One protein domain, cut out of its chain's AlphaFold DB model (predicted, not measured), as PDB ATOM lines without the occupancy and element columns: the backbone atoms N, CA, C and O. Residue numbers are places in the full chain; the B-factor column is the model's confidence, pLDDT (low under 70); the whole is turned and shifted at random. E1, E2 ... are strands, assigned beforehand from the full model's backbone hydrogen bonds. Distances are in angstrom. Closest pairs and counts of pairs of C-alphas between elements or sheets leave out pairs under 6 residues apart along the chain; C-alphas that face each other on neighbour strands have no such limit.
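This is residues 190 to 336 of the 338 residues of the protein "Phage-related protein, tail component" of Acinetobacter baumannii (UniProt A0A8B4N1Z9). This is a flattened sandwich, two twisted sheets face to face with their best planes 35 degrees apart: E2, E10, E5 and E6 side by side make one, and the other is built along the long bent strand E3, with E8, E9, E11 and E12 paired to it and short E1 paired to E12. The small pair E4 and E7 sits at one end of the long axis. The printed part has 147 residues, no named helix and twelve named strands, E1 to E12 in chain order; it is all strand, and its neighbour strands are antiparallel. It is compact, with a radius of gyration of the C-alphas of 16.2 A, and only just flat, spanning 47 by 35 by 19 A.

Find C-alpha 190 at (5.338, 4.358, -11.044), where E1, residues 190 to 192, begins. Next come E2, 211 to 218, and E3, 225 to 239, which is 37.7 A long and bends by 68 degrees at residue 231. Then read E4, 249 to 252; E5, 255 to 261; E6, 264 to 271, bending by 80 degrees at residue 267; and E7, 277 to 279, which runs on into E8, 282 to 286, at 35 degrees. E9 holds 293 to 298, E10 304 to 313, 27.9 A long, and E11 321 to 326. E12, 330 to 336, ends at C-alpha 336, (-7.932, 2.113, -18.222).

Look first along E3, whose pairing is staggered: E9 pairs with residues 225 to 230, with N 228 and O 295 2.9 A apart, and E12 with 225 to 231, with N 229 and O 332 at 2.9 A. Farther on, E8 lies on one side of E3, with N 234 and O 284 at 2.8 A, and E11 on the other side, with N 237 and O 323 at 2.8 A. E1 is an edge strand beside E12, with N 191 and O 331 at 3.5 A. In the facing sheet, find N 215 and O 307 of E2 and E10 at 2.8 A, N 258 and O 310 of E5 and E10 at 3.0 A, and N 257 and O 269 of the hairpin E5 and E6 at 2.8 A. Between the sheets, the closest C-alphas of E2 and E11, Leu 213 and Gly 325, are 7.3 A apart. In E4 and E7, N 249 and O 279 are 2.9 A apart.

The two C-alphas farthest apart, those of Gln 221 and Gly 242, stand 50.5 A from each other. The printed part has no cut, and its long link is residues 193 to 210, between E1 and E2. Mean pLDDT of the printed part is 74.4; 47 residues are under 70, among them 190 to 209, 240 to 253 and 314 to 320.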
ATOM      1  N   THR A 190       4.661   3.209 -11.657       42.53
ATOM      2  CA  THR A 190       5.338   4.358 -11.044       42.53
ATOM      3  C   THR A 190       6.502   4.738 -11.950       42.53
ATOM      4  O   THR A 190       7.543   4.082 -11.939       42.53
ATOM      5  N   LYS A 191       6.330   5.771 -12.777       43.38
ATOM      6  CA  LYS A 191       7.436   6.396 -13.510       43.38
ATOM      7  C   LYS A 191       7.721   7.736 -12.843       43.38
ATOM      8  O   LYS A 191       6.944   8.676 -12.980       43.38
ATOM      9  N   SER A 192       8.827   7.824 -12.107       42.06
ATOM     10  CA  SER A 192       9.344   9.119 -11.674       42.06
ATOM     11  C   SER A 192       9.990   9.813 -12.874       42.06
ATOM     12  O   SER A 192      10.823   9.240 -13.575       42.06
ATOM     13  N   ALA A 193       9.578  11.049 -13.127       42.31
ATOM     14  CA  ALA A 193      10.258  11.952 -14.036       42.31
ATOM     15  C   ALA A 193      10.599  13.199 -13.222       42.31
ATOM     16  O   ALA A 193       9.745  14.058 -13.021       42.31
ATOM     17  N   GLN A 194      11.829  13.271 -12.706       42.56
ATOM     18  CA  GLN A 194      12.324  14.497 -12.091       42.56
ATOM     19  C   GLN A 194      12.853  15.412 -13.192       42.56
ATOM     20  O   GLN A 194      13.857  15.103 -13.826       42.56
ATOM     21  N   ASN A 195      12.171  16.535 -13.406       45.00
ATOM     22  CA  ASN A 195      12.723  17.684 -14.110       45.00
ATOM     23  C   ASN A 195      12.860  18.815 -13.090       45.00
ATOM     24  O   ASN A 195      11.891  19.512 -12.797       45.00
ATOM     25  N   THR A 196      14.060  19.006 -12.548       42.53
ATOM     26  CA  THR A 196      14.408  20.229 -11.819       42.53
ATOM     27  C   THR A 196      14.632  21.331 -12.848       42.53
ATOM     28  O   THR A 196      15.697  21.403 -13.459       42.53
ATOM     29  N   THR A 197      13.621  22.163 -13.087       46.50
ATOM     30  CA  THR A 197      13.811  23.395 -13.865       46.50
ATOM     31  C   THR A 197      13.814  24.545 -12.872       46.50
ATOM     32  O   THR A 197      12.793  24.806 -12.234       46.50
ATOM     33  N   GLU A 198      14.971  25.182 -12.675       48.88
ATOM     34  CA  GLU A 198      15.062  26.386 -11.850       48.88
ATOM     35  C   GLU A 198      14.145  27.471 -12.431       48.88
ATOM     36  O   GLU A 198      14.081  27.665 -13.646       48.88
ATOM     37  N   GLY A 199      13.403  28.158 -11.559       52.75
ATOM     38  CA  GLY A 199      12.476  29.208 -11.961       52.75
ATOM     39  C   GLY A 199      13.203  30.324 -12.709       52.75
ATOM     40  O   GLY A 199      14.056  31.013 -12.148       52.75
ATOM     41  N   TYR A 200      12.852  30.522 -13.975       56.41
ATOM     42  CA  TYR A 200      13.405  31.607 -14.778       56.41
ATOM     43  C   TYR A 200      12.709  32.923 -14.426       56.41
ATOM     44  O   TYR A 200      11.484  32.990 -14.416       56.41
ATOM     45  N   ARG A 201      13.493  33.973 -14.145       56.78
ATOM     46  CA  ARG A 201      12.994  35.339 -13.923       56.78
ATOM     47  C   ARG A 201      13.080  36.130 -15.216       56.78
ATOM     48  O   ARG A 201      14.170  36.295 -15.761       56.78
ATOM     49  N   TYR A 202      11.958  36.669 -15.669       60.44
ATOM     50  CA  TYR A 202      11.906  37.427 -16.918       60.44
ATOM     51  C   TYR A 202      11.744  38.942 -16.667       60.44
ATOM     52  O   TYR A 202      11.017  39.325 -15.766       60.44
ATOM     53  N   THR A 203      12.423  39.814 -17.429       54.06
ATOM     54  CA  THR A 203      12.323  41.298 -17.357       54.06
ATOM     55  C   THR A 203      11.672  41.942 -18.600       54.06
ATOM     56  O   THR A 203      11.835  41.402 -19.693       54.06
ATOM     57  N   PRO A 204      10.965  43.090 -18.483       52.91
ATOM     58  CA  PRO A 204      10.000  43.575 -19.486       52.91
ATOM     59  C   PRO A 204      10.547  43.777 -20.913       52.91
ATOM     60  O   PRO A 204      11.685  44.202 -21.100       52.91
ATOM     61  N   ASN A 205       9.657  43.575 -21.899       54.38
ATOM     62  CA  ASN A 205       9.787  43.835 -23.348       54.38
ATOM     63  C   ASN A 205      10.566  42.833 -24.221       54.38
ATOM     64  O   ASN A 205      10.845  43.160 -25.371       54.38
ATOM     65  N   HIS A 206      10.846  41.614 -23.758       53.03
ATOM     66  CA  HIS A 206      11.113  40.462 -24.637       53.03
ATOM     67  C   HIS A 206      10.765  39.167 -23.895       53.03
ATOM     68  O   HIS A 206      11.584  38.624 -23.157       53.03
ATOM     69  N   TYR A 207       9.539  38.679 -24.081       60.59
ATOM     70  CA  TYR A 207       9.061  37.429 -23.486       60.59
ATOM     71  C   TYR A 207       8.576  36.458 -24.555       60.59
ATOM     72  O   TYR A 207       7.474  35.935 -24.466       60.59
ATOM     73  N   THR A 208       9.393  36.221 -25.580       56.16
ATOM     74  CA  THR A 208       9.212  35.041 -26.426       56.16
ATOM     75  C   THR A 208       9.799  33.854 -25.687       56.16
ATOM     76  O   THR A 208      10.999  33.583 -25.728       56.16
ATOM     77  N   MET A 209       8.937  33.175 -24.948       62.47
ATOM     78  CA  MET A 209       9.237  31.886 -24.356       62.47
ATOM     79  C   MET A 209       8.394  30.845 -25.093       62.47
ATOM     80  O   MET A 209       7.236  31.060 -25.425       62.47
ATOM     81  N   GLY A 210       9.025  29.742 -25.474       75.75
ATOM     82  CA  GLY A 210       8.325  28.615 -26.073       75.75
ATOM     83  C   GLY A 210       7.813  27.670 -24.989       75.75
ATOM     84  O   GLY A 210       7.412  28.065 -23.894       75.75
ATOM     85  N   GLU A 211       7.882  26.378 -25.278       83.31
ATOM     86  CA  GLU A 211       7.715  25.344 -24.262       83.31
ATOM     87  C   GLU A 211       8.896  25.386 -23.275       83.31
ATOM     88  O   GLU A 211      10.045  25.203 -23.676       83.31
ATOM     89  N   PHE A 212       8.618  25.636 -21.991       78.56
ATOM     90  CA  PHE A 212       9.633  25.680 -20.925       78.56
ATOM     91  C   PHE A 212       9.655  24.408 -20.070       78.56
ATOM     92  O   PHE A 212      10.629  24.148 -19.369       78.56
ATOM     93  N   LEU A 213       8.586  23.612 -20.111       82.12
ATOM     94  CA  LEU A 213       8.493  22.326 -19.429       82.12
ATOM     95  C   LEU A 213       7.993  21.291 -20.425       82.12
ATOM     96  O   LEU A 213       6.954  21.495 -21.047       82.12
ATOM     97  N   ARG A 214       8.696  20.164 -20.522       86.75
ATOM     98  CA  ARG A 214       8.248  19.001 -21.288       86.75
ATOM     99  C   ARG A 214       8.593  17.718 -20.544       86.75
ATOM    100  O   ARG A 214       9.764  17.368 -20.407       86.75
ATOM    101  N   VAL A 215       7.577  17.003 -20.072       83.75
ATOM    102  CA  VAL A 215       7.712  15.670 -19.469       83.75
ATOM    103  C   VAL A 215       6.973  14.680 -20.352       83.75
ATOM    104  O   VAL A 215       5.772  14.815 -20.562       83.75
ATOM    105  N   VAL A 216       7.684  13.679 -20.868       85.50
ATOM    106  CA  VAL A 216       7.107  12.660 -21.752       85.50
ATOM    107  C   VAL A 216       6.963  11.351 -20.984       85.50
ATOM    108  O   VAL A 216       7.949  10.688 -20.665       85.50
ATOM    109  N   LEU A 217       5.724  10.959 -20.710       83.81
ATOM    110  CA  LEU A 217       5.384   9.636 -20.202       83.81
ATOM    111  C   LEU A 217       5.184   8.704 -21.401       83.81
ATOM    112  O   LEU A 217       4.399   8.998 -22.293       83.81
ATOM    113  N   THR A 218       5.904   7.587 -21.445       83.00
ATOM    114  CA  THR A 218       5.900   6.659 -22.592       83.00
ATOM    115  C   THR A 218       5.397   5.268 -22.213       83.00
ATOM    116  O   THR A 218       5.442   4.887 -21.041       83.00
ATOM    117  N   GLY A 219       5.026   4.465 -23.212       79.94
ATOM    118  CA  GLY A 219       4.759   3.031 -23.048       79.94
ATOM    119  C   GLY A 219       3.301   2.672 -22.766       79.94
ATOM    120  O   GLY A 219       3.047   1.567 -22.295       79.94
ATOM    121  N   PHE A 220       2.367   3.581 -23.046       83.06
ATOM    122  CA  PHE A 220       0.931   3.303 -23.022       83.06
ATOM    123  C   PHE A 220       0.463   2.725 -24.362       83.06
ATOM    124  O   PHE A 220       1.160   2.847 -25.372       83.06
ATOM    125  N   GLN A 221      -0.721   2.111 -24.401       87.25
ATOM    126  CA  GLN A 221      -1.363   1.788 -25.674       87.25
ATOM    127  C   GLN A 221      -1.768   3.080 -26.405       87.25
ATOM    128  O   GLN A 221      -2.216   4.035 -25.766       87.25
ATOM    129  N   PRO A 222      -1.650   3.132 -27.744       89.94
ATOM    130  CA  PRO A 222      -2.119   4.274 -28.520       89.94
ATOM    131  C   PRO A 222      -3.578   4.628 -28.212       89.94
ATOM    132  O   PRO A 222      -4.445   3.751 -28.208       89.94
ATOM    133  N   TYR A 223      -3.853   5.915 -27.986       89.44
ATOM    134  CA  TYR A 223      -5.197   6.446 -27.708       89.44
ATOM    135  C   TYR A 223      -5.898   5.902 -26.451       89.44
ATOM    136  O   TYR A 223      -7.116   6.072 -26.314       89.44
ATOM    137  N   SER A 224      -5.181   5.252 -25.528       87.25
ATOM    138  CA  SER A 224      -5.787   4.762 -24.290       87.25
ATOM    139  C   SER A 224      -6.124   5.896 -23.323       87.25
ATOM    140  O   SER A 224      -5.462   6.936 -23.286       87.25
ATOM    141  N   THR A 225      -7.191   5.698 -22.543       89.69
ATOM    142  CA  THR A 225      -7.539   6.596 -21.438       89.69
ATOM    143  C   THR A 225      -6.708   6.215 -20.223       89.69
ATOM    144  O   THR A 225      -6.691   5.056 -19.813       89.69
ATOM    145  N   ILE A 226      -6.051   7.195 -19.620       88.25
ATOM    146  CA  ILE A 226      -5.132   7.006 -18.507       88.25
ATOM    147  C   ILE A 226      -5.589   7.893 -17.355       88.25
ATOM    148  O   ILE A 226      -5.789   9.094 -17.532       88.25
ATOM    149  N   LEU A 227      -5.735   7.314 -16.166       89.38
ATOM    150  CA  LEU A 227      -5.811   8.083 -14.931       89.38
ATOM    151  C   LEU A 227      -4.386   8.421 -14.494       89.38
ATOM    152  O   LEU A 227      -3.599   7.525 -14.185       89.38
ATOM    153  N   ILE A 228      -4.064   9.710 -14.477       87.12
ATOM    154  CA  ILE A 228      -2.788  10.222 -13.991       87.12
ATOM    155  C   ILE A 228      -2.999  10.864 -12.633       87.12
ATOM    156  O   ILE A 228      -3.834  11.755 -12.499       87.12
ATOM    157  N   THR A 229      -2.189  10.463 -11.660       86.56
ATOM    158  CA  THR A 229      -2.050  11.141 -10.373       86.56
ATOM    159  C   THR A 229      -0.654  11.747 -10.289       86.56
ATOM    160  O   THR A 229       0.341  11.024 -10.365       86.56
ATOM    161  N   MET A 230      -0.573  13.069 -10.133       84.00
ATOM    162  CA  MET A 230       0.688  13.788  -9.966       84.00
ATOM    163  C   MET A 230       0.855  14.276  -8.524       84.00
ATOM    164  O   MET A 230      -0.057  14.867  -7.940       84.00
ATOM    165  N   PHE A 231       2.059  14.081  -7.995       81.06
ATOM    166  CA  PHE A 231       2.566  14.729  -6.790       81.06
ATOM    167  C   PHE A 231       3.603  15.784  -7.174       81.06
ATOM    168  O   PHE A 231       4.374  15.573  -8.112       81.06
ATOM    169  N   GLY A 232       3.621  16.892  -6.438       81.44
ATOM    170  CA  GLY A 232       4.399  18.081  -6.768       81.44
ATOM    171  C   GLY A 232       3.517  19.228  -7.253       81.44
ATOM    172  O   GLY A 232       2.286  19.140  -7.275       81.44
ATOM    173  N   GLN A 233       4.157  20.323  -7.645       82.19
ATOM    174  CA  GLN A 233       3.503  21.572  -8.000       82.19
ATOM    175  C   GLN A 233       4.044  22.133  -9.316       82.19
ATOM    176  O   GLN A 233       5.250  22.178  -9.540       82.19
ATOM    177  N   LEU A 234       3.134  22.605 -10.160       85.25
ATOM    178  CA  LEU A 234       3.388  23.442 -11.327       85.25
ATOM    179  C   LEU A 234       3.031  24.881 -10.957       85.25
ATOM    180  O   LEU A 234       2.013  25.098 -10.295       85.25
ATOM    181  N   TYR A 235       3.829  25.867 -11.357       81.81
ATOM    182  CA  TYR A 235       3.565  27.242 -10.946       81.81
ATOM    183  C   TYR A 235       3.914  28.303 -11.991       81.81
ATOM    184  O   TYR A 235       4.878  28.183 -12.747       81.81
ATOM    185  N   PHE A 236       3.122  29.375 -11.951       79.88
ATOM    186  CA  PHE A 236       3.389  30.680 -12.546       79.88
ATOM    187  C   PHE A 236       3.202  31.737 -11.460       79.88
ATOM    188  O   PHE A 236       2.099  31.908 -10.942       79.88
ATOM    189  N   ILE A 237       4.266  32.444 -11.097       76.69
ATOM    190  CA  ILE A 237       4.250  33.436 -10.021       76.69
ATOM    191  C   ILE A 237       4.637  34.792 -10.611       76.69
ATOM    192  O   ILE A 237       5.807  35.001 -10.942       76.69
ATOM    193  N   PRO A 238       3.678  35.717 -10.775       73.56
ATOM    194  CA  PRO A 238       3.983  37.092 -11.126       73.56
ATOM    195  C   PRO A 238       4.677  37.821  -9.968       73.56
ATOM    196  O   PRO A 238       4.297  37.703  -8.803       73.56
ATOM    197  N   HIS A 239       5.673  38.624 -10.311       71.75
ATOM    198  CA  HIS A 239       6.405  39.515  -9.425       71.75
ATOM    199  C   HIS A 239       6.208  40.957  -9.920       71.75
ATOM    200  O   HIS A 239       6.888  41.376 -10.867       71.75
ATOM    201  N   PRO A 240       5.259  41.716  -9.341       65.31
ATOM    202  CA  PRO A 240       5.066  43.119  -9.693       65.31
ATOM    203  C   PRO A 240       6.315  43.955  -9.365       65.31
ATOM    204  O   PRO A 240       7.048  43.653  -8.427       65.31
ATOM    205  N   SER A 241       6.586  45.010 -10.139       61.28
ATOM    206  CA  SER A 241       7.735  45.895  -9.882       61.28
ATOM    207  C   SER A 241       7.612  46.656  -8.550       61.28
ATOM    208  O   SER A 241       6.558  47.226  -8.266       61.28
ATOM    209  N   GLY A 242       8.712  46.760  -7.791       56.25
ATOM    210  CA  GLY A 242       8.738  47.335  -6.435       56.25
ATOM    211  C   GLY A 242       8.433  46.275  -5.371       56.25
ATOM    212  O   GLY A 242       8.025  45.177  -5.711       56.25
ATOM    213  N   ASN A 243       8.640  46.565  -4.082       52.28
ATOM    214  CA  ASN A 243       8.414  45.623  -2.963       52.28
ATOM    215  C   ASN A 243       6.924  45.237  -2.746       52.28
ATOM    216  O   ASN A 243       6.488  45.065  -1.609       52.28
ATOM    217  N   ALA A 244       6.115  45.168  -3.801       52.16
ATOM    218  CA  ALA A 244       4.741  44.704  -3.747       52.16
ATOM    219  C   ALA A 244       4.714  43.174  -3.569       52.16
ATOM    220  O   ALA A 244       5.530  42.450  -4.139       52.16
ATOM    221  N   ALA A 245       3.788  42.698  -2.734       54.62
ATOM    222  CA  ALA A 245       3.546  41.274  -2.498       54.62
ATOM    223  C   ALA A 245       3.155  40.538  -3.798       54.62
ATOM    224  O   ALA A 245       2.771  41.187  -4.773       54.62
ATOM    225  N   GLU A 246       3.240  39.196  -3.799       60.41
ATOM    226  CA  GLU A 246       2.708  38.337  -4.876       60.41
ATOM    227  C   GLU A 246       1.323  38.859  -5.299       60.41
ATOM    228  O   GLU A 246       0.411  38.939  -4.474       60.41
ATOM    229  N   GLY A 247       1.179  39.289  -6.553       57.75
ATOM    230  CA  GLY A 247      -0.005  40.016  -7.006       57.75
ATOM    231  C   GLY A 247      -0.323  39.732  -8.465       57.75
ATOM    232  O   GLY A 247       0.568  39.391  -9.242       57.75
ATOM    233  N   ASP A 248      -1.603  39.852  -8.817       59.16
ATOM    234  CA  ASP A 248      -2.110  39.553 -10.154       59.16
ATOM    235  C   ASP A 248      -1.371  40.353 -11.229       59.16
ATOM    236  O   ASP A 248      -1.224  41.577 -11.152       59.16
ATOM    237  N   LEU A 249      -0.968  39.668 -12.293       61.47
ATOM    238  CA  LEU A 249      -0.473  40.303 -13.501       61.47
ATOM    239  C   LEU A 249      -1.682  40.926 -14.198       61.47
ATOM    240  O   LEU A 249      -2.408  40.261 -14.930       61.47
ATOM    241  N   THR A 250      -1.956  42.195 -13.909       57.84
ATOM    242  CA  THR A 250      -3.271  42.805 -14.170       57.84
ATOM    243  C   THR A 250      -3.589  42.978 -15.660       57.84
ATOM    244  O   THR A 250      -4.639  43.513 -15.989       57.84
ATOM    245  N   ARG A 251      -2.666  42.643 -16.577       63.59
ATOM    246  CA  ARG A 251      -2.626  43.331 -17.866       63.59
ATOM    247  C   ARG A 251      -1.800  42.666 -18.975       63.59
ATOM    248  O   ARG A 251      -0.849  43.273 -19.455       63.59
ATOM    249  N   ALA A 252      -2.124  41.434 -19.375       67.81
ATOM    250  CA  ALA A 252      -1.476  40.776 -20.518       67.81
ATOM    251  C   ALA A 252      -2.294  40.947 -21.814       67.81
ATOM    252  O   ALA A 252      -3.493  40.685 -21.773       67.81
ATOM    253  N   THR A 253      -1.700  41.384 -22.938       66.50
ATOM    254  CA  THR A 253      -2.495  41.773 -24.135       66.50
ATOM    255  C   THR A 253      -2.327  40.904 -25.391       66.50
ATOM    256  O   THR A 253      -3.070  41.088 -26.353       66.50
ATOM    257  N   ASN A 254      -1.429  39.914 -25.415       75.31
ATOM    258  CA  ASN A 254      -1.375  38.928 -26.506       75.31
ATOM    259  C   ASN A 254      -0.514  37.715 -26.120       75.31
ATOM    260  O   ASN A 254       0.549  37.917 -25.532       75.31
ATOM    261  N   GLY A 255      -0.935  36.499 -26.479       80.69
ATOM    262  CA  GLY A 255      -0.161  35.267 -26.286       80.69
ATOM    263  C   GLY A 255      -0.825  34.227 -25.369       80.69
ATOM    264  O   GLY A 255      -2.014  34.334 -25.070       80.69
ATOM    265  N   ALA A 256      -0.082  33.204 -24.942       83.88
ATOM    266  CA  ALA A 256      -0.603  32.067 -24.185       83.88
ATOM    267  C   ALA A 256       0.292  31.669 -23.003       83.88
ATOM    268  O   ALA A 256       1.512  31.601 -23.113       83.88
ATOM    269  N   MET A 257      -0.340  31.326 -21.885       84.56
ATOM    270  CA  MET A 257       0.272  30.729 -20.704       84.56
ATOM    271  C   MET A 257      -0.550  29.510 -20.293       84.56
ATOM    272  O   MET A 257      -1.726  29.639 -19.947       84.56
ATOM    273  N   TYR A 258       0.049  28.321 -20.314       89.25
ATOM    274  CA  TYR A 258      -0.680  27.106 -19.967       89.25
ATOM    275  C   TYR A 258       0.191  25.985 -19.410       89.25
ATOM    276  O   TYR A 258       1.384  25.877 -19.699       89.25
ATOM    277  N   PHE A 259      -0.475  25.094 -18.676       89.75
ATOM    278  CA  PHE A 259      -0.042  23.721 -18.452       89.75
ATOM    279  C   PHE A 259      -1.052  22.786 -19.117       89.75
ATOM    280  O   PHE A 259      -2.258  22.924 -18.898       89.75
ATOM    281  N   LYS A 260      -0.576  21.826 -19.910       91.31
ATOM    282  CA  LYS A 260      -1.421  20.815 -20.563       91.31
ATOM    283  C   LYS A 260      -0.857  19.417 -20.364       91.31
ATOM    284  O   LYS A 260       0.359  19.259 -20.322       91.31
ATOM    285  N   LEU A 261      -1.730  18.422 -20.272       90.50
ATOM    286  CA  LEU A 261      -1.377  17.010 -20.209       90.50
ATOM    287  C   LEU A 261      -2.032  16.286 -21.388       90.50
ATOM    288  O   LEU A 261      -3.247  16.115 -21.427       90.50
ATOM    289  N   GLY A 262      -1.225  15.887 -22.370       90.44
ATOM    290  CA  GLY A 262      -1.729  15.478 -23.679       90.44
ATOM    291  C   GLY A 262      -2.420  16.656 -24.369       90.44
ATOM    292  O   GLY A 262      -1.816  17.720 -24.540       90.44
ATOM    293  N   ASP A 263      -3.690  16.464 -24.720       90.19
ATOM    294  CA  ASP A 263      -4.541  17.493 -25.329       90.19
ATOM    295  C   ASP A 263      -5.362  18.291 -24.297       90.19
ATOM    296  O   ASP A 263      -5.966  19.308 -24.642       90.19
ATOM    297  N   ASP A 264      -5.368  17.868 -23.028       89.69
ATOM    298  CA  ASP A 264      -6.195  18.466 -21.981       89.69
ATOM    299  C   ASP A 264      -5.453  19.592 -21.244       89.69
ATOM    300  O   ASP A 264      -4.346  19.413 -20.725       89.69
ATOM    301  N   TYR A 265      -6.071  20.773 -21.160       91.19
ATOM    302  CA  TYR A 265      -5.531  21.902 -20.403       91.19
ATOM    303  C   TYR A 265      -5.793  21.733 -18.905       91.19
ATOM    304  O   TYR A 265      -6.940  21.656 -18.471       91.19
ATOM    305  N   LEU A 266      -4.724  21.749 -18.107       88.38
ATOM    306  CA  LEU A 266      -4.802  21.804 -16.645       88.38
ATOM    307  C   LEU A 266      -5.027  23.247 -16.176       88.38
ATOM    308  O   LEU A 266      -5.815  23.510 -15.273       88.38
ATOM    309  N   VAL A 267      -4.331  24.182 -16.827       88.25
ATOM    310  CA  VAL A 267      -4.466  25.632 -16.663       88.25
ATOM    311  C   VAL A 267      -4.271  26.271 -18.032       88.25
ATOM    312  O   VAL A 267      -3.335  25.897 -18.734       88.25
ATOM    313  N   ASN A 268      -5.109  27.239 -18.408       90.38
ATOM    314  CA  ASN A 268      -4.983  27.957 -19.675       90.38
ATOM    315  C   ASN A 268      -5.399  29.424 -19.532       90.38
ATOM    316  O   ASN A 268      -6.553  29.722 -19.229       90.38
ATOM    317  N   TYR A 269      -4.461  30.319 -19.818       85.88
ATOM    318  CA  TYR A 269      -4.684  31.744 -19.985       85.88
ATOM    319  C   TYR A 269      -4.183  32.147 -21.367       85.88
ATOM    320  O   TYR A 269      -2.982  32.176 -21.618       85.88
ATOM    321  N   THR A 270      -5.105  32.449 -22.276       84.81
ATOM    322  CA  THR A 270      -4.784  32.893 -23.636       84.81
ATOM    323  C   THR A 270      -5.407  34.263 -23.877       84.81
ATOM    324  O   THR A 270      -6.604  34.446 -23.661       84.81
ATOM    325  N   ALA A 271      -4.599  35.218 -24.331       78.44
ATOM    326  CA  ALA A 271      -5.021  36.552 -24.736       78.44
ATOM    327  C   ALA A 271      -4.917  36.684 -26.257       78.44
ATOM    328  O   ALA A 271      -3.865  36.408 -26.835       78.44
ATOM    329  N   ALA A 272      -5.984  37.145 -26.906       76.44
ATOM    330  CA  ALA A 272      -6.000  37.430 -28.339       76.44
ATOM    331  C   ALA A 272      -6.244  38.924 -28.588       76.44
ATOM    332  O   ALA A 272      -6.996  39.555 -27.856       76.44
ATOM    333  N   ASN A 273      -5.675  39.477 -29.662       69.94
ATOM    334  CA  ASN A 273      -6.060  40.775 -30.239       69.94
ATOM    335  C   ASN A 273      -6.073  41.969 -29.265       69.94
ATOM    336  O   ASN A 273      -7.046  42.723 -29.227       69.94
ATOM    337  N   ASN A 274      -5.002  42.169 -28.496       67.69
ATOM    338  CA  ASN A 274      -4.906  43.254 -27.513       67.69
ATOM    339  C   ASN A 274      -5.968  43.197 -26.400       67.69
ATOM    340  O   ASN A 274      -6.184  44.195 -25.711       67.69
ATOM    341  N   VAL A 275      -6.625  42.049 -26.208       71.88
ATOM    342  CA  VAL A 275      -7.541  41.842 -25.086       71.88
ATOM    343  C   VAL A 275      -6.726  41.643 -23.823       71.88
ATOM    344  O   VAL A 275      -5.880  40.760 -23.732       71.88
ATOM    345  N   GLU A 276      -7.012  42.493 -22.851       73.12
ATOM    346  CA  GLU A 276      -6.379  42.495 -21.550       73.12
ATOM    347  C   GLU A 276      -6.937  41.376 -20.674       73.12
ATOM    348  O   GLU A 276      -8.136  41.342 -20.395       73.12
ATOM    349  N   ILE A 277      -6.065  40.470 -20.237       73.06
ATOM    350  CA  ILE A 277      -6.413  39.451 -19.247       73.06
ATOM    351  C   ILE A 277      -5.622  39.671 -17.958       73.06
ATOM    352  O   ILE A 277      -4.422  39.961 -17.986       73.06
ATOM    353  N   THR A 278      -6.312  39.513 -16.831       74.19
ATOM    354  CA  THR A 278      -5.699  39.439 -15.505       74.19
ATOM    355  C   THR A 278      -5.269  38.002 -15.256       74.19
ATOM    356  O   THR A 278      -6.090  37.088 -15.337       74.19
ATOM    357  N   ILE A 279      -3.991  37.801 -14.946       73.12
ATOM    358  CA  ILE A 279      -3.441  36.480 -14.648       73.12
ATOM    359  C   ILE A 279      -3.086  36.428 -13.160       73.12
ATOM    360  O   ILE A 279      -2.128  37.094 -12.748       73.12
ATOM    361  N   PRO A 280      -3.833  35.664 -12.346       73.31
ATOM    362  CA  PRO A 280      -3.494  35.491 -10.942       73.31
ATOM    363  C   PRO A 280      -2.258  34.594 -10.777       73.31
ATOM    364  O   PRO A 280      -1.921  33.839 -11.696       73.31
ATOM    365  N   PRO A 281      -1.588  34.613  -9.610       76.50
ATOM    366  CA  PRO A 281      -0.606  33.595  -9.264       76.50
ATOM    367  C   PRO A 281      -1.212  32.192  -9.394       76.50
ATOM    368  O   PRO A 281      -2.230  31.873  -8.779       76.50
ATOM    369  N   VAL A 282      -0.576  31.336 -10.192       79.12
ATOM    370  CA  VAL A 282      -1.006  29.955 -10.407       79.12
ATOM    371  C   VAL A 282      -0.067  29.032  -9.654       79.12
ATOM    372  O   VAL A 282       1.134  29.004  -9.911       79.12
ATOM    373  N   LYS A 283      -0.638  28.222  -8.768       81.25
ATOM    374  CA  LYS A 283       0.012  27.082  -8.119       81.25
ATOM    375  C   LYS A 283      -0.910  25.880  -8.317       81.25
ATOM    376  O   LYS A 283      -1.946  25.783  -7.669       81.25
ATOM    377  N   PHE A 284      -0.584  25.018  -9.276       78.31
ATOM    378  CA  PHE A 284      -1.367  23.832  -9.612       78.31
ATOM    379  C   PHE A 284      -0.685  22.580  -9.062       78.31
ATOM    380  O   PHE A 284       0.469  22.306  -9.380       78.31
ATOM    381  N   GLY A 285      -1.390  21.819  -8.230       74.56
ATOM    382  CA  GLY A 285      -0.756  20.819  -7.373       74.56
ATOM    383  C   GLY A 285      -0.124  21.456  -6.132       74.56
ATOM    384  O   GLY A 285      -0.259  22.658  -5.882       74.56
ATOM    385  N   SER A 286       0.541  20.646  -5.319       71.12
ATOM    386  CA  SER A 286       1.035  21.080  -4.016       71.12
ATOM    387  C   SER A 286       2.324  20.358  -3.640       71.12
ATOM    388  O   SER A 286       2.566  19.212  -4.017       71.12
ATOM    389  N   THR A 287       3.176  21.086  -2.922       67.12
ATOM    390  CA  THR A 287       4.423  20.585  -2.340       67.12
ATOM    391  C   THR A 287       4.207  19.980  -0.952       67.12
ATOM    392  O   THR A 287       5.144  19.441  -0.368       67.12
ATOM    393  N   GLU A 288       2.994  20.078  -0.398       71.62
ATOM    394  CA  GLU A 288       2.637  19.473   0.883       71.62
ATOM    395  C   GLU A 288       2.460  17.956   0.743       71.62
ATOM    396  O   GLU A 288       1.748  17.458  -0.137       71.62
ATOM    397  N   LEU A 289       3.086  17.206   1.649       56.72
ATOM    398  CA  LEU A 289       2.932  15.756   1.729       56.72
ATOM    399  C   LEU A 289       1.449  15.367   1.833       56.72
ATOM    400  O   LEU A 289       0.741  15.816   2.729       56.72
ATOM    401  N   GLY A 290       0.996  14.491   0.930       55.09
ATOM    402  CA  GLY A 290      -0.369  13.949   0.930       55.09
ATOM    403  C   GLY A 290      -1.366  14.683   0.030       55.09
ATOM    404  O   GLY A 290      -2.514  14.263  -0.073       55.09
ATOM    405  N   THR A 291      -0.933  15.730  -0.670       66.50
ATOM    406  CA  THR A 291      -1.761  16.422  -1.661       66.50
ATOM    407  C   THR A 291      -1.341  16.015  -3.074       66.50
ATOM    408  O   THR A 291      -0.160  16.006  -3.416       66.50
ATOM    409  N   SER A 292      -2.308  15.605  -3.892       75.62
ATOM    410  CA  SER A 292      -2.088  15.201  -5.283       75.62
ATOM    411  C   SER A 292      -3.209  15.742  -6.151       75.62
ATOM    412  O   SER A 292      -4.320  15.965  -5.666       75.62
ATOM    413  N   PHE A 293      -2.927  15.944  -7.432       80.56
ATOM    414  CA  PHE A 293      -3.986  16.148  -8.410       80.56
ATOM    415  C   PHE A 293      -4.136  14.880  -9.239       80.56
ATOM    416  O   PHE A 293      -3.145  14.222  -9.560       80.56
ATOM    417  N   SER A 294      -5.375  14.540  -9.588       86.56
ATOM    418  CA  SER A 294      -5.661  13.433 -10.497       86.56
ATOM    419  C   SER A 294      -6.501  13.910 -11.667       86.56
ATOM    420  O   SER A 294      -7.442  14.680 -11.485       86.56
ATOM    421  N   VAL A 295      -6.158  13.453 -12.865       88.50
ATOM    422  CA  VAL A 295      -6.848  13.815 -14.103       88.50
ATOM    423  C   VAL A 295      -6.890  12.613 -15.038       88.50
ATOM    424  O   VAL A 295      -5.977  11.787 -15.054       88.50
ATOM    425  N   LEU A 296      -7.968  12.507 -15.808       90.56
ATOM    426  CA  LEU A 296      -8.041  11.578 -16.927       90.56
ATOM    427  C   LEU A 296      -7.454  12.262 -18.155       90.56
ATOM    428  O   LEU A 296      -7.879  13.363 -18.488       90.56
ATOM    429  N   ALA A 297      -6.518  11.600 -18.820       91.50
ATOM    430  CA  ALA A 297      -5.920  12.074 -20.060       91.50
ATOM    431  C   ALA A 297      -5.844  10.935 -21.080       91.50
ATOM    432  O   ALA A 297      -5.981   9.759 -20.729       91.50
ATOM    433  N   LYS A 298      -5.630  11.271 -22.352       92.19
ATOM    434  CA  LYS A 298      -5.465  10.282 -23.426       92.19
ATOM    435  C   LYS A 298      -4.029  10.243 -23.924       92.19
ATOM    436  O   LYS A 298      -3.447  11.292 -24.187       92.19
ATOM    437  N   ALA A 299      -3.482   9.039 -24.086       89.81
ATOM    438  CA  ALA A 299      -2.230   8.864 -24.812       89.81
ATOM    439  C   ALA A 299      -2.401   9.224 -26.294       89.81
ATOM    440  O   ALA A 299      -3.470   9.044 -26.880       89.81
ATOM    441  N   ASP A 300      -1.327   9.697 -26.909       92.06
ATOM    442  CA  ASP A 300      -1.270   9.972 -28.335       92.06
ATOM    443  C   ASP A 300      -1.157   8.682 -29.176       92.06
ATOM    444  O   ASP A 300      -1.163   7.553 -28.671       92.06
ATOM    445  N   ALA A 301      -1.039   8.852 -30.495       93.38
ATOM    446  CA  ALA A 301      -0.893   7.757 -31.455       93.38
ATOM    447  C   ALA A 301       0.370   6.898 -31.237       93.38
ATOM    448  O   ALA A 301       0.433   5.764 -31.708       93.38
ATOM    449  N   SER A 302       1.377   7.437 -30.548       88.94
ATOM    450  CA  SER A 302       2.650   6.773 -30.257       88.94
ATOM    451  C   SER A 302       2.679   6.145 -28.860       88.94
ATOM    452  O   SER A 302       3.729   5.657 -28.437       88.94
ATOM    453  N   GLY A 303       1.561   6.165 -28.124       85.50
ATOM    454  CA  GLY A 303       1.511   5.663 -26.752       85.50
ATOM    455  C   GLY A 303       2.240   6.568 -25.753       85.50
ATOM    456  O   GLY A 303       2.771   6.082 -24.746       85.50
ATOM    457  N   GLN A 304       2.330   7.868 -26.054       89.31
ATOM    458  CA  GLN A 304       2.935   8.873 -25.184       89.31
ATOM    459  C   GLN A 304       1.874   9.787 -24.579       89.31
ATOM    460  O   GLN A 304       0.857  10.093 -25.195       89.31
ATOM    461  N   LEU A 305       2.136  10.263 -23.369       89.12
ATOM    462  CA  LEU A 305       1.384  11.326 -22.727       89.12
ATOM    463  C   LEU A 305       2.366  12.407 -22.282       89.12
ATOM    464  O   LEU A 305       3.309  12.128 -21.544       89.12
ATOM    465  N   VAL A 306       2.160  13.637 -22.746       89.44
ATOM    466  CA  VAL A 306       3.120  14.728 -22.553       89.44
ATOM    467  C   VAL A 306       2.537  15.778 -21.620       89.44
ATOM    468  O   VAL A 306       1.497  16.349 -21.926       89.44
ATOM    469  N   LEU A 307       3.210  16.059 -20.504       89.38
ATOM    470  CA  LEU A 307       2.970  17.279 -19.736       89.38
ATOM    471  C   LEU A 307       3.826  18.398 -20.331       89.38
ATOM    472  O   LEU A 307       5.053  18.291 -20.350       89.38
ATOM    473  N   SER A 308       3.174  19.467 -20.772       88.31
ATOM    474  CA  SER A 308       3.823  20.648 -21.334       88.31
ATOM    475  C   SER A 308       3.492  21.891 -20.520       88.31
ATOM    476  O   SER A 308       2.329  22.125 -20.187       88.31
ATOM    477  N   GLY A 309       4.504  22.713 -20.254       86.69
ATOM    478  CA  GLY A 309       4.356  24.077 -19.753       86.69
ATOM    479  C   GLY A 309       4.808  25.071 -20.815       86.69
ATOM    480  O   GLY A 309       5.897  24.930 -21.376       86.69
ATOM    481  N   TYR A 310       3.962  26.054 -21.105       85.38
ATOM    482  CA  TYR A 310       4.187  27.056 -22.143       85.38
ATOM    483  C   TYR A 310       3.902  28.457 -21.612       85.38
ATOM    484  O   TYR A 310       2.955  28.649 -20.844       85.38
ATOM    485  N   PHE A 311       4.712  29.428 -22.025       80.81
ATOM    486  CA  PHE A 311       4.533  30.831 -21.668       80.81
ATOM    487  C   PHE A 311       5.051  31.718 -22.792       80.81
ATOM    488  O   PHE A 311       6.248  31.819 -22.966       80.81
ATOM    489  N   ASP A 312       4.179  32.403 -23.513       78.81
ATOM    490  CA  ASP A 312       4.550  33.382 -24.533       78.81
ATOM    491  C   ASP A 312       3.555  34.524 -24.429       78.81
ATOM    492  O   ASP A 312       2.405  34.361 -24.823       78.81
ATOM    493  N   MET A 313       3.928  35.643 -23.816       75.06
ATOM    494  CA  MET A 313       3.013  36.763 -23.595       75.06
ATOM    495  C   MET A 313       3.720  38.075 -23.910       75.06
ATOM    496  O   MET A 313       4.735  38.409 -23.308       75.06
ATOM    497  N   MET A 314       3.185  38.836 -24.863       65.62
ATOM    498  CA  MET A 314       3.950  39.898 -25.524       65.62
ATOM    499  C   MET A 314       3.964  41.244 -24.791       65.62
ATOM    500  O   MET A 314       4.850  42.059 -25.040       65.62
ATOM    501  N   THR A 315       3.032  41.495 -23.874       63.44
ATOM    502  CA  THR A 315       2.882  42.825 -23.262       63.44
ATOM    503  C   THR A 315       2.229  42.711 -21.901       63.44
ATOM    504  O   THR A 315       1.084  42.283 -21.818       63.44
ATOM    505  N   PHE A 316       2.945  43.132 -20.857       63.31
ATOM    506  CA  PHE A 316       2.415  43.316 -19.507       63.31
ATOM    507  C   PHE A 316       2.381  44.806 -19.163       63.31
ATOM    508  O   PHE A 316       3.291  45.544 -19.547       63.31
ATOM    509  N   ALA A 317       1.377  45.272 -18.416       55.94
ATOM    510  CA  ALA A 317       1.500  46.577 -17.768       55.94
ATOM    511  C   ALA A 317       2.525  46.487 -16.631       55.94
ATOM    512  O   ALA A 317       2.439  45.577 -15.810       55.94
ATOM    513  N   TYR A 318       3.427  47.470 -16.556       58.56
ATOM    514  CA  TYR A 318       4.514  47.592 -15.570       58.56
ATOM    515  C   TYR A 318       5.675  46.600 -15.754       58.56
ATOM    516  O   TYR A 318       5.575  45.601 -16.465       58.56
ATOM    517  N   ALA A 319       6.821  46.921 -15.144       54.38
ATOM    518  CA  ALA A 319       8.064  46.158 -15.240       54.38
ATOM    519  C   ALA A 319       8.011  44.863 -14.408       54.38
ATOM    520  O   ALA A 319       8.786  44.677 -13.473       54.38
ATOM    521  N   ASN A 320       7.063  43.988 -14.726       64.69
ATOM    522  CA  ASN A 320       6.760  42.805 -13.935       64.69
ATOM    523  C   ASN A 320       7.577  41.612 -14.424       64.69
ATOM    524  O   ASN A 320       7.719  41.409 -15.634       64.69
ATOM    525  N   GLN A 321       8.089  40.830 -13.475       70.88
ATOM    526  CA  GLN A 321       8.718  39.542 -13.753       70.88
ATOM    527  C   GLN A 321       7.700  38.423 -13.568       70.88
ATOM    528  O   GLN A 321       6.748  38.570 -12.810       70.88
ATOM    529  N   VAL A 322       7.890  37.294 -14.238       72.38
ATOM    530  CA  VAL A 322       7.129  36.069 -13.966       72.38
ATOM    531  C   VAL A 322       8.134  34.966 -13.705       72.38
ATOM    532  O   VAL A 322       9.107  34.851 -14.444       72.38
ATOM    533  N   THR A 323       7.907  34.182 -12.659       76.19
ATOM    534  CA  THR A 323       8.626  32.931 -12.425       76.19
ATOM    535  C   THR A 323       7.730  31.780 -12.854       76.19
ATOM    536  O   THR A 323       6.644  31.603 -12.304       76.19
ATOM    537  N   ALA A 324       8.177  30.998 -13.833       77.50
ATOM    538  CA  ALA A 324       7.485  29.805 -14.316       77.50
ATOM    539  C   ALA A 324       8.332  28.561 -14.034       77.50
ATOM    540  O   ALA A 324       9.548  28.592 -14.237       77.50
ATOM    541  N   GLY A 325       7.708  27.475 -13.580       78.81
ATOM    542  CA  GLY A 325       8.433  26.240 -13.303       78.81
ATOM    543  C   GLY A 325       7.593  25.150 -12.650       78.81
ATOM    544  O   GLY A 325       6.360  25.190 -12.641       78.81
ATOM    545  N   CYS A 326       8.290  24.158 -12.106       78.62
ATOM    546  CA  CYS A 326       7.709  23.080 -11.320       78.62
ATOM    547  C   CYS A 326       8.614  22.702 -10.140       78.62
ATOM    548  O   CYS A 326       9.804  23.020 -10.131       78.62
ATOM    549  N   SER A 327       8.045  22.050  -9.126       77.94
ATOM    550  CA  SER A 327       8.811  21.312  -8.117       77.94
ATOM    551  C   SER A 327       9.255  19.955  -8.672       77.94
ATOM    552  O   SER A 327       8.998  19.635  -9.834       77.94
ATOM    553  N   ASP A 328       9.827  19.106  -7.818       76.31
ATOM    554  CA  ASP A 328       9.931  17.680  -8.115       76.31
ATOM    555  C   ASP A 328       8.543  17.110  -8.417       76.31
ATOM    556  O   ASP A 328       7.605  17.296  -7.635       76.31
ATOM    557  N   LEU A 329       8.424  16.445  -9.567       76.88
ATOM    558  CA  LEU A 329       7.184  15.841 -10.032       76.88
ATOM    559  C   LEU A 329       7.283  14.318  -9.951       76.88
ATOM    560  O   LEU A 329       8.259  13.709 -10.389       76.88
ATOM    561  N   THR A 330       6.249  13.684  -9.407       78.00
ATOM    562  CA  THR A 330       6.088  12.224  -9.444       78.00
ATOM    563  C   THR A 330       4.745  11.884 -10.060       78.00
ATOM    564  O   THR A 330       3.721  12.399  -9.616       78.00
ATOM    565  N   PHE A 331       4.748  10.995 -11.054       81.00
ATOM    566  CA  PHE A 331       3.544  10.566 -11.754       81.00
ATOM    567  C   PHE A 331       3.252   9.094 -11.470       81.00
ATOM    568  O   PHE A 331       4.112   8.223 -11.629       81.00
ATOM    569  N   TYR A 332       2.005   8.825 -11.109       82.88
ATOM    570  CA  TYR A 332       1.425   7.491 -11.116       82.88
ATOM    571  C   TYR A 332       0.414   7.424 -12.248       82.88
ATOM    572  O   TYR A 332      -0.448   8.295 -12.365       82.88
ATOM    573  N   ALA A 333       0.538   6.402 -13.088       83.31
ATOM    574  CA  ALA A 333      -0.322   6.221 -14.243       83.31
ATOM    575  C   ALA A 333      -1.036   4.874 -14.177       83.31
ATOM    576  O   ALA A 333      -0.399   3.833 -13.989       83.31
ATOM    577  N   VAL A 334      -2.353   4.908 -14.373       83.19
ATOM    578  CA  VAL A 334      -3.195   3.720 -14.515       83.19
ATOM    579  C   VAL A 334      -3.882   3.774 -15.871       83.19
ATOM    580  O   VAL A 334      -4.716   4.640 -16.129       83.19
ATOM    581  N   GLU A 335      -3.524   2.840 -16.743       83.31
ATOM    582  CA  GLU A 335      -4.152   2.684 -18.050       83.31
ATOM    583  C   GLU A 335      -5.500   1.968 -17.905       83.31
ATOM    584  O   GLU A 335      -5.576   0.830 -17.436       83.31
ATOM    585  N   LEU A 336      -6.579   2.646 -18.296       76.88
ATOM    586  CA  LEU A 336      -7.932   2.113 -18.222       76.88
ATOM    587  C   LEU A 336      -8.225   1.315 -19.494       76.88
ATOM    588  O   LEU A 336      -8.234   1.855 -20.603       76.88
TER     589      LEU A 336